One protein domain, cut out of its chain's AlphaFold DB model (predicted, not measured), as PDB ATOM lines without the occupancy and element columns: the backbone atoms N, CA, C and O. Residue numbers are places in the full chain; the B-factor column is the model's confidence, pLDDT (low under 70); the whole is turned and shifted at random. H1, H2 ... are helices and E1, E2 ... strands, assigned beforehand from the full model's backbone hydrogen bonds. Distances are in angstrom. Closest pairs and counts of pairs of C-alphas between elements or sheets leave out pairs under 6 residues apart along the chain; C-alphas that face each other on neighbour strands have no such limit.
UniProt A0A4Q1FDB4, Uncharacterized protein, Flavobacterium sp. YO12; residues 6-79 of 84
ATOM      1  N   GLN A   6     -16.023 -36.137  -5.435       92.94
ATOM      2  CA  GLN A   6     -17.338 -35.547  -5.714       92.94
ATOM      3  C   GLN A   6     -18.486 -36.451  -5.243       92.94
ATOM      4  O   GLN A   6     -19.479 -35.952  -4.719       92.94
ATOM      5  N   ILE A   7     -18.338 -37.776  -5.379       94.81
ATOM      6  CA  ILE A   7     -19.316 -38.743  -4.867       94.81
ATOM      7  C   ILE A   7     -19.304 -38.735  -3.342       94.81
ATOM      8  O   ILE A   7     -20.363 -38.634  -2.741       94.81
ATOM      9  N   LEU A   8     -18.126 -38.758  -2.714       94.25
ATOM     10  CA  LEU A   8     -18.014 -38.742  -1.251       94.25
ATOM     11  C   LEU A   8     -18.604 -37.470  -0.624       94.25
ATOM     12  O   LEU A   8     -19.139 -37.514   0.482       94.25
ATOM     13  N   ILE A   9     -18.483 -36.327  -1.302       92.31
ATOM     14  CA  ILE A   9     -19.110 -35.070  -0.880       92.31
ATOM     15  C   ILE A   9     -20.628 -35.168  -1.051       92.31
ATOM     16  O   ILE A   9     -21.361 -34.910  -0.100       92.31
ATOM     17  N   LEU A  10     -21.098 -35.599  -2.225       91.44
ATOM     18  CA  LEU A  10     -22.523 -35.747  -2.510       91.44
ATOM     19  C   LEU A  10     -23.216 -36.696  -1.520       91.44
ATOM     20  O   LEU A  10     -24.266 -36.343  -0.996       91.44
ATOM     21  N   GLU A  11     -22.613 -37.846  -1.204       92.94
ATOM     22  CA  GLU A  11     -23.123 -38.825  -0.228       92.94
ATOM     23  C   GLU A  11     -23.363 -38.214   1.160       92.94
ATOM     24  O   GLU A  11     -24.322 -38.584   1.841       92.94
ATOM     25  N   LYS A  12     -22.521 -37.258   1.582       90.56
ATOM     26  CA  LYS A  12     -22.692 -36.543   2.857       90.56
ATOM     27  C   LYS A  12     -23.899 -35.611   2.826       90.56
ATOM     28  O   LYS A  12     -24.661 -35.598   3.790       90.56
ATOM     29  N   GLU A  13     -24.088 -34.880   1.730       87.25
ATOM     30  CA  GLU A  13     -25.214 -33.950   1.560       87.25
ATOM     31  C   GLU A  13     -26.557 -34.683   1.514       87.25
ATOM     32  O   GLU A  13     -27.534 -34.277   2.144       87.25
ATOM     33  N   ILE A  14     -26.596 -35.807   0.799       86.88
ATOM     34  CA  ILE A  14     -27.820 -36.592   0.609       86.88
ATOM     35  C   ILE A  14     -28.012 -37.697   1.658       86.88
ATOM     36  O   ILE A  14     -28.995 -38.441   1.609       86.88
ATOM     37  N   GLN A  15     -27.056 -37.840   2.582       88.94
ATOM     38  CA  GLN A  15     -27.039 -38.842   3.657       88.94
ATOM     39  C   GLN A  15     -27.296 -40.278   3.165       88.94
ATOM     40  O   GLN A  15     -27.914 -41.087   3.856       88.94
ATOM     41  N   THR A  16     -26.847 -40.589   1.950       89.44
ATOM     42  CA  THR A  16     -27.105 -41.859   1.261       89.44
ATOM     43  C   THR A  16     -25.861 -42.265   0.491       89.44
ATOM     44  O   THR A  16     -25.259 -41.438  -0.186       89.44
ATOM     45  N   GLU A  17     -25.489 -43.541   0.573       93.44
ATOM     46  CA  GLU A  17     -24.365 -44.091  -0.181       93.44
ATOM     47  C   GLU A  17     -24.732 -44.302  -1.657       93.44
ATOM     48  O   GLU A  17     -25.774 -44.879  -1.974       93.44
ATOM     49  N   LEU A  18     -23.844 -43.890  -2.563       93.44
ATOM     50  CA  LEU A  18     -23.925 -44.143  -3.993       93.44
ATOM     51  C   LEU A  18     -22.941 -45.244  -4.388       93.44
ATOM     52  O   LEU A  18     -21.752 -45.211  -4.056       93.44
ATOM     53  N   ASN A  19     -23.427 -46.210  -5.160       94.44
ATOM     54  CA  ASN A  19     -22.596 -47.292  -5.680       94.44
ATOM     55  C   ASN A  19     -22.248 -47.052  -7.151       94.44
ATOM     56  O   ASN A  19     -23.042 -46.491  -7.906       94.44
ATOM     57  N   LEU A  20     -21.064 -47.496  -7.574       95.00
ATOM     58  CA  LEU A  20     -20.735 -47.508  -8.997       95.00
ATOM     59  C   LEU A  20     -21.741 -48.412  -9.717       95.00
ATOM     60  O   LEU A  20     -22.066 -49.492  -9.224       95.00
ATOM     61  N   LEU A  21     -22.242 -47.968 -10.865       94.12
ATOM     62  CA  LEU A  21     -23.091 -48.785 -11.716       94.12
ATOM     63  C   LEU A  21     -22.300 -50.017 -12.179       94.12
ATOM     64  O   LEU A  21     -21.350 -49.903 -12.949       94.12
ATOM     65  N   ASP A  22     -22.704 -51.189 -11.702       84.88
ATOM     66  CA  ASP A  22     -22.120 -52.493 -12.033       84.88
ATOM     67  C   ASP A  22     -23.063 -53.357 -12.888       84.88
ATOM     68  O   ASP A  22     -22.780 -54.520 -13.176       84.88
ATOM     69  N   ASN A  23     -24.200 -52.786 -13.289       78.25
ATOM     70  CA  ASN A  23     -25.317 -53.525 -13.844       78.25
ATOM     71  C   ASN A  23     -25.336 -53.478 -15.379       78.25
ATOM     72  O   ASN A  23     -24.819 -52.560 -16.010       78.25
ATOM     73  N   LYS A  24     -26.011 -54.456 -15.992       80.06
ATOM     74  CA  LYS A  24     -26.217 -54.541 -17.454       80.06
ATOM     75  C   LYS A  24     -27.067 -53.384 -18.014       80.06
ATOM     76  O   LYS A  24     -27.110 -53.168 -19.222       80.06
ATOM     77  N   TYR A  25     -27.785 -52.702 -17.132       86.62
ATOM     78  CA  TYR A  25     -28.881 -51.786 -17.416       86.62
ATOM     79  C   TYR A  25     -28.443 -50.324 -17.284       86.62
ATOM     80  O   TYR A  25     -27.486 -50.023 -16.570       86.62
ATOM     81  N   ALA A  26     -29.124 -49.417 -17.983       92.12
ATOM     82  CA  ALA A  26     -28.733 -48.014 -18.066       92.12
ATOM     83  C   ALA A  26     -28.899 -47.310 -16.713       92.12
ATOM     84  O   ALA A  26     -29.784 -47.646 -15.931       92.12
ATOM     85  N   ILE A  27     -28.093 -46.277 -16.445       93.25
ATOM     86  CA  ILE A  27     -28.122 -45.555 -15.159       93.25
ATOM     87  C   ILE A  27     -29.523 -45.037 -14.772       93.25
ATOM     88  O   ILE A  27     -29.832 -44.970 -13.589       93.25
ATOM     89  N   LEU A  28     -30.384 -44.725 -15.748       91.19
ATOM     90  CA  LEU A  28     -31.741 -44.198 -15.535       91.19
ATOM     91  C   LEU A  28     -32.822 -45.281 -15.360       91.19
ATOM     92  O   LEU A  28     -33.996 -44.945 -15.233       91.19
ATOM     93  N   ASP A  29     -32.462 -46.567 -15.372       90.44
ATOM     94  CA  ASP A  29     -33.427 -47.640 -15.128       90.44
ATOM     95  C   ASP A  29     -33.867 -47.658 -13.653       90.44
ATOM     96  O   ASP A  29     -33.056 -47.457 -12.748       90.44
ATOM     97  N   TYR A  30     -35.147 -47.962 -13.407       75.25
ATOM     98  CA  TYR A  30     -35.800 -47.896 -12.084       75.25
ATOM     99  C   TYR A  30     -35.088 -48.707 -10.979       75.25
ATOM    100  O   TYR A  30     -35.206 -48.414  -9.794       75.25
ATOM    101  N   GLY A  31     -34.319 -49.737 -11.351       82.69
ATOM    102  CA  GLY A  31     -33.542 -50.558 -10.413       82.69
ATOM    103  C   GLY A  31     -32.176 -49.983 -10.019       82.69
ATOM    104  O   GLY A  31     -31.503 -50.565  -9.172       82.69
ATOM    105  N   ASN A  32     -31.752 -48.875 -10.629       86.94
ATOM    106  CA  ASN A  32     -30.415 -48.301 -10.468       86.94
ATOM    107  C   ASN A  32     -30.401 -47.044  -9.583       86.94
ATOM    108  O   ASN A  32     -29.472 -46.246  -9.675       86.94
ATOM    109  N   GLY A  33     -31.387 -46.874  -8.698       89.12
ATOM    110  CA  GLY A  33     -31.354 -45.831  -7.671       89.12
ATOM    111  C   GLY A  33     -30.080 -45.898  -6.818       89.12
ATOM    112  O   GLY A  33     -29.522 -46.973  -6.566       89.12
ATOM    113  N   ASN A  34     -29.611 -44.735  -6.368       91.94
ATOM    114  CA  ASN A  34     -28.387 -44.571  -5.581       91.94
ATOM    115  C   ASN A  34     -27.146 -45.106  -6.319       91.94
ATOM    116  O   ASN A  34     -26.351 -45.889  -5.775       91.94
ATOM    117  N   ARG A  35     -27.003 -44.742  -7.598       94.62
ATOM    118  CA  ARG A  35     -25.873 -45.152  -8.443       94.62
ATOM    119  C   ARG A  35     -25.218 -43.977  -9.152       94.62
ATOM    120  O   ARG A  35     -25.856 -42.961  -9.425       94.62
ATOM    121  N   PHE A  36     -23.951 -44.163  -9.510       95.75
ATOM    122  CA  PHE A  36     -23.222 -43.274 -10.409       95.75
ATOM    123  C   PHE A  36     -22.523 -44.055 -11.527       95.75
ATOM    124  O   PHE A  36     -22.133 -45.208 -11.347       95.75
ATOM    125  N   GLU A  37     -22.358 -43.427 -12.686       95.88
ATOM    126  CA  GLU A  37     -21.705 -43.993 -13.871       95.88
ATOM    127  C   GLU A  37     -20.418 -43.213 -14.161       95.88
ATOM    128  O   GLU A  37     -20.417 -41.978 -14.166       95.88
ATOM    129  N   LEU A  38     -19.327 -43.942 -14.410       94.81
ATOM    130  CA  LEU A  38     -18.047 -43.376 -14.827       94.81
ATOM    131  C   LEU A  38     -17.792 -43.671 -16.304       94.81
ATOM    132  O   LEU A  38     -18.083 -44.765 -16.785       94.81
ATOM    133  N   ASN A  39     -17.180 -42.724 -17.012       93.00
ATOM    134  CA  ASN A  39     -16.622 -42.993 -18.333       93.00
ATOM    135  C   ASN A  39     -15.244 -43.684 -18.239       93.00
ATOM    136  O   ASN A  39     -14.695 -43.906 -17.158       93.00
ATOM    137  N   SER A  40     -14.629 -43.973 -19.390       92.75
ATOM    138  CA  SER A  40     -13.303 -44.612 -19.476       92.75
ATOM    139  C   SER A  40     -12.145 -43.788 -18.894       92.75
ATOM    140  O   SER A  40     -11.040 -44.306 -18.748       92.75
ATOM    141  N   LYS A  41     -12.382 -42.516 -18.555       93.75
ATOM    142  CA  LYS A  41     -11.423 -41.603 -17.919       93.75
ATOM    143  C   LYS A  41     -11.689 -41.413 -16.422       93.75
ATOM    144  O   LYS A  41     -11.055 -40.561 -15.810       93.75
ATOM    145  N   ASN A  42     -12.587 -42.207 -15.833       91.69
ATOM    146  CA  ASN A  42     -13.049 -42.076 -14.447       91.69
ATOM    147  C   ASN A  42     -13.739 -40.732 -14.146       91.69
ATOM    148  O   ASN A  42     -13.734 -40.276 -13.005       91.69
ATOM    149  N   GLU A  43     -14.345 -40.093 -15.150       94.25
ATOM    150  CA  GLU A  43     -15.185 -38.908 -14.953       94.25
ATOM    151  C   GLU A  43     -16.642 -39.336 -14.750       94.25
ATOM    152  O   GLU A  43     -17.110 -40.283 -15.386       94.25
ATOM    153  N   ILE A  44     -17.369 -38.628 -13.884       96.44
ATOM    154  CA  ILE A  44     -18.770 -38.929 -13.569       96.44
ATOM    155  C   ILE A  44     -19.661 -38.411 -14.696       96.44
ATOM    156  O   ILE A  44     -19.752 -37.201 -14.910       96.44
ATOM    157  N   ILE A  45     -20.319 -39.334 -15.396       96.69
ATOM    158  CA  ILE A  45     -21.196 -39.044 -16.540       96.69
ATOM    159  C   ILE A  45     -22.670 -39.323 -16.249       96.69
ATOM    160  O   ILE A  45     -23.543 -38.819 -16.955       96.69
ATOM    161  N   GLY A  46     -22.967 -40.088 -15.198       95.94
ATOM    162  CA  GLY A  46     -24.332 -40.424 -14.818       95.94
ATOM    163  C   GLY A  46     -24.537 -40.409 -13.313       95.94
ATOM    164  O   GLY A  46     -23.691 -40.901 -12.568       95.94
ATOM    165  N   LEU A  47     -25.677 -39.880 -12.878       95.56
ATOM    166  CA  LEU A  47     -26.153 -39.936 -11.500       95.56
ATOM    167  C   LEU A  47     -27.616 -40.370 -11.485       95.56
ATOM    168  O   LEU A  47     -28.454 -39.784 -12.174       95.56
ATOM    169  N   ASN A  48     -27.924 -41.368 -10.664       93.75
ATOM    170  CA  ASN A  48     -29.291 -41.720 -10.323       93.75
ATOM    171  C   ASN A  48     -29.500 -41.535  -8.822       93.75
ATOM    172  O   ASN A  48     -29.017 -42.320  -8.003       93.75
ATOM    173  N   LEU A  49     -30.210 -40.458  -8.499       90.44
ATOM    174  CA  LEU A  49     -30.570 -40.031  -7.154       90.44
ATOM    175  C   LEU A  49     -32.081 -40.193  -6.914       90.44
ATOM    176  O   LEU A  49     -32.669 -39.459  -6.120       90.44
ATOM    177  N   GLU A  50     -32.733 -41.112  -7.634       87.69
ATOM    178  CA  GLU A  50     -34.162 -41.365  -7.474       87.69
ATOM    179  C   GLU A  50     -34.499 -41.810  -6.044       87.69
ATOM    180  O   GLU A  50     -33.852 -42.686  -5.473       87.69
ATOM    181  N   GLY A  51     -35.536 -41.197  -5.467       81.25
ATOM    182  CA  GLY A  51     -36.004 -41.501  -4.114       81.25
ATOM    183  C   GLY A  51     -35.092 -40.983  -2.998       81.25
ATOM    184  O   GLY A  51     -35.341 -41.275  -1.828       81.25
ATOM    185  N   ILE A  52     -34.058 -40.205  -3.331       81.88
ATOM    186  CA  ILE A  52     -33.158 -39.607  -2.348       81.88
ATOM    187  C   ILE A  52     -33.683 -38.244  -1.903       81.88
ATOM    188  O   ILE A  52     -34.115 -37.416  -2.703       81.88
ATOM    189  N   LYS A  53     -33.592 -37.970  -0.601       73.06
ATOM    190  CA  LYS A  53     -33.832 -36.632  -0.066       73.06
ATOM    191  C   LYS A  53     -32.645 -35.726  -0.398       73.06
ATOM    192  O   LYS A  53     -31.603 -35.809   0.244       73.06
ATOM    193  N   ILE A  54     -32.819 -34.846  -1.377       71.12
ATOM    194  CA  ILE A  54     -31.814 -33.838  -1.725       71.12
ATOM    195  C   ILE A  54     -32.174 -32.535  -1.010       71.12
ATOM    196  O   ILE A  54     -33.263 -31.992  -1.201       71.12
ATOM    197  N   ILE A  55     -31.270 -32.075  -0.148       65.88
ATOM    198  CA  ILE A  55     -31.434 -30.845   0.640       65.88
ATOM    199  C   ILE A  55     -30.759 -29.668  -0.073       65.88
ATOM    200  O   ILE A  55     -31.313 -28.574  -0.084       65.88
ATOM    201  N   ASP A  56     -29.618 -29.915  -0.722       72.50
ATOM    202  CA  ASP A  56     -28.882 -28.927  -1.505       72.50
ATOM    203  C   ASP A  56     -28.398 -29.539  -2.832       72.50
ATOM    204  O   ASP A  56     -27.757 -30.590  -2.865       72.50
ATOM    205  N   VAL A  57     -28.733 -28.882  -3.943       73.75
ATOM    206  CA  VAL A  57     -28.325 -29.269  -5.305       73.75
ATOM    207  C   VAL A  57     -27.070 -28.529  -5.773       73.75
ATOM    208  O   VAL A  57     -26.560 -28.830  -6.851       73.75
ATOM    209  N   SER A  58     -26.537 -27.588  -4.987       81.94
ATOM    210  CA  SER A  58     -25.337 -26.811  -5.317       81.94
ATOM    211  C   SER A  58     -24.127 -27.708  -5.597       81.94
ATOM    212  O   SER A  58     -23.348 -27.435  -6.514       81.94
ATOM    213  N   VAL A  59     -24.029 -28.846  -4.903       82.44
ATOM    214  CA  VAL A  59     -23.000 -29.874  -5.108       82.44
ATOM    215  C   VAL A  59     -22.997 -30.441  -6.535       82.44
ATOM    216  O   VAL A  59     -21.934 -30.795  -7.053       82.44
ATOM    217  N   LEU A  60     -24.151 -30.450  -7.221       85.00
ATOM    218  CA  LEU A  60     -24.275 -30.935  -8.601       85.00
ATOM    219  C   LEU A  60     -23.523 -30.050  -9.607       85.00
ATOM    220  O   LEU A  60     -23.136 -30.530 -10.672       85.00
ATOM    221  N   SER A  61     -23.227 -28.793  -9.257       87.31
ATOM    222  CA  SER A  61     -22.434 -27.885 -10.101       87.31
ATOM    223  C   SER A  61     -20.997 -28.365 -10.339       87.31
ATOM    224  O   SER A  61     -20.366 -27.971 -11.315       87.31
ATOM    225  N   SER A  62     -20.477 -29.250  -9.481       88.19
ATOM    226  CA  SER A  62     -19.119 -29.795  -9.598       88.19
ATOM    227  C   SER A  62     -18.984 -30.924 -10.634       88.19
ATOM    228  O   SER A  62     -17.865 -31.321 -10.977       88.19
ATOM    229  N   PHE A  63     -20.099 -31.440 -11.165       93.00
ATOM    230  CA  PHE A  63     -20.138 -32.577 -12.088       93.00
ATOM    231  C   PHE A  63     -20.098 -32.110 -13.554       93.00
ATOM    232  O   PHE A  63     -21.029 -32.305 -14.328       93.00
ATOM    233  N   ASN A  64     -18.976 -31.513 -13.964       93.56
ATOM    234  CA  ASN A  64     -18.802 -30.860 -15.277       93.56
ATOM    235  C   ASN A  64     -18.921 -31.777 -16.513       93.56
ATOM    236  O   ASN A  64     -18.877 -31.295 -17.646       93.56
ATOM    237  N   LYS A  65     -18.977 -33.095 -16.312       96.62
ATOM    238  CA  LYS A  65     -19.090 -34.117 -17.363       96.62
ATOM    239  C   LYS A  65     -20.407 -34.886 -17.295       96.62
ATOM    240  O   LYS A  65     -20.559 -35.868 -18.009       96.62
ATOM    241  N   LEU A  66     -21.333 -34.460 -16.437       95.56
ATOM    242  CA  LEU A  66     -22.598 -35.147 -16.242       95.56
ATOM    243  C   LEU A  66     -23.456 -35.056 -17.507       95.56
ATOM    244  O   LEU A  66     -23.786 -33.968 -17.969       95.56
ATOM    245  N   GLU A  67     -23.833 -36.210 -18.044       95.69
ATOM    246  CA  GLU A  67     -24.689 -36.340 -19.227       95.69
ATOM    247  C   GLU A  67     -26.093 -36.827 -18.849       95.69
ATOM    248  O   GLU A  67     -27.072 -36.510 -19.524       95.69
ATOM    249  N   LYS A  68     -26.198 -37.610 -17.768       94.75
ATOM    250  CA  LYS A  68     -27.434 -38.269 -17.333       94.75
ATOM    251  C   LYS A  68     -27.690 -37.972 -15.856       94.75
ATOM    252  O   LYS A  68     -26.831 -38.232 -15.014       94.75
ATOM    253  N   LEU A  69     -28.879 -37.472 -15.535       92.62
ATOM    254  CA  LEU A  69     -29.288 -37.173 -14.165       92.62
ATOM    255  C   LEU A  69     -30.739 -37.605 -13.937       92.62
ATOM    256  O   LEU A  69     -31.642 -37.106 -14.606       92.62
ATOM    257  N   ALA A  70     -30.960 -38.493 -12.969       90.38
ATOM    258  CA  ALA A  70     -32.279 -38.788 -12.411       90.38
ATOM    259  C   ALA A  70     -32.374 -38.257 -10.976       90.38
ATOM    260  O   ALA A  70     -31.524 -38.561 -10.144       90.38
ATOM    261  N   ILE A  71     -33.421 -37.473 -10.702       84.62
ATOM    262  CA  ILE A  71     -33.742 -36.882  -9.386       84.62
ATOM    263  C   ILE A  71     -35.243 -37.014  -9.056       84.62
ATOM    264  O   ILE A  71     -35.814 -36.201  -8.331       84.62
ATOM    265  N   SER A  72     -35.927 -38.007  -9.636       76.56
ATOM    266  CA  SER A  72     -37.353 -38.252  -9.389       76.56
ATOM    267  C   SER A  72     -37.605 -38.703  -7.952       76.56
ATOM    268  O   SER A  72     -36.739 -39.280  -7.299       76.56
ATOM    269  N   ASN A  73     -38.808 -38.432  -7.438       70.38
ATOM    270  CA  ASN A  73     -39.202 -38.778  -6.067       70.38
ATOM    271  C   ASN A  73     -38.266 -38.215  -4.979       70.38
ATOM    272  O   ASN A  73     -38.304 -38.669  -3.835       70.38
ATOM    273  N   ALA A  74     -37.453 -37.208  -5.313       60.22
ATOM    274  CA  ALA A  74     -36.704 -36.460  -4.329       60.22
ATOM    275  C   ALA A  74     -37.686 -35.619  -3.514       60.22
ATOM    276  O   ALA A  74     -38.370 -34.734  -4.033       60.22
ATOM    277  N   ASN A  75     -37.795 -35.922  -2.222       59.44
ATOM    278  CA  ASN A  75     -38.582 -35.101  -1.317       59.44
ATOM    279  C   ASN A  75     -37.751 -33.861  -0.975       59.44
ATOM    280  O   ASN A  75     -36.997 -33.862  -0.002       59.44
ATOM    281  N   PHE A  76     -37.830 -32.835  -1.824       58.38
ATOM    282  CA  PHE A  76     -37.201 -31.546  -1.563       58.38
ATOM    283  C   PHE A  76     -37.835 -30.964  -0.300       58.38
ATOM    284  O   PHE A  76     -38.980 -30.517  -0.300       58.38
ATOM    285  N   SER A  77     -37.115 -31.026   0.818       56.56
ATOM    286  CA  SER A  77     -37.574 -30.405   2.062       56.56
ATOM    287  C   SER A  77     -37.350 -28.896   2.073       56.56
ATOM    288  O   SER A  77     -37.965 -28.209   2.884       56.56
ATOM    289  N   ASP A  78     -36.497 -28.388   1.179       52.66
ATOM    290  CA  ASP A  78     -36.274 -26.962   0.987       52.66
ATOM    291  C   ASP A  78     -36.514 -26.574  -0.482       52.66
ATOM    292  O   ASP A  78     -35.814 -27.019  -1.389       52.66
ATOM    293  N   TYR A  79     -37.545 -25.757  -0.709       57.41
ATOM    294  CA  TYR A  79     -37.891 -25.187  -2.017       57.41
ATOM    295  C   TYR A  79     -37.347 -23.761  -2.180       57.41
ATOM    296  O   TYR A  79     -37.730 -23.068  -3.125       57.41
TER     297      TYR A  79
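AT A GLANCE: This is residues 6 to 79 of the 84 residues of an uncharacterized protein of Flavobacterium sp. YO12 (UniProt A0A4Q1FDB4). Little regular structure: loops wrap a small sheet of three short strands, with helices H1 and H2 touching each other to one side. Residues 19 to 20 pair with E1. The 74 printed residues run H1 E1 E2 H2 E3; the sheet, E1 E2 E3, is mixed, as is the class, with 25 residues in named elements. It is compact, radius of gyration of the C-alphas 11.5 A, spanning 35 by 24 by 18 A.

IN THESE COORDINATES: H1, residues 6 to 13, begins at C-alpha 6 (-17.338, -35.547, -5.714) and is 10.8 A long. E1 is residues 35 to 38, E2 44 to 48, H2 58 to 62, and E3 68 to 70, ending at C-alpha 70 (-32.279, -38.788, -12.411).

HOW THE PARTS SIT: E1 and E2 are an antiparallel hairpin; N 37 and O 46 are 2.9 A apart. E2, H2 and E3 make a strand-helix-strand unit, two parallel neighbour strands with a helix between them along the chain, and its crossover is right-handed; N 47 of E2 and O 68 of E3 are 2.9 A apart, within hydrogen-bond range. H1 touches H2, closest C-alphas Leu 10 and Val 59, 6.4 A. H1 only grazes the sheet with residues 6 to 7. O i to N i+4 pairs within hydrogen-bond range are 3 of 4 in H1, 0 of 1 in H2, where 2 of 2 O i to N i+3 pairs are.

THE WHOLE: The printed part has no cut. The link H1 to E1 is long. pLDDT is under 70 at residues 55 and 74 to 79.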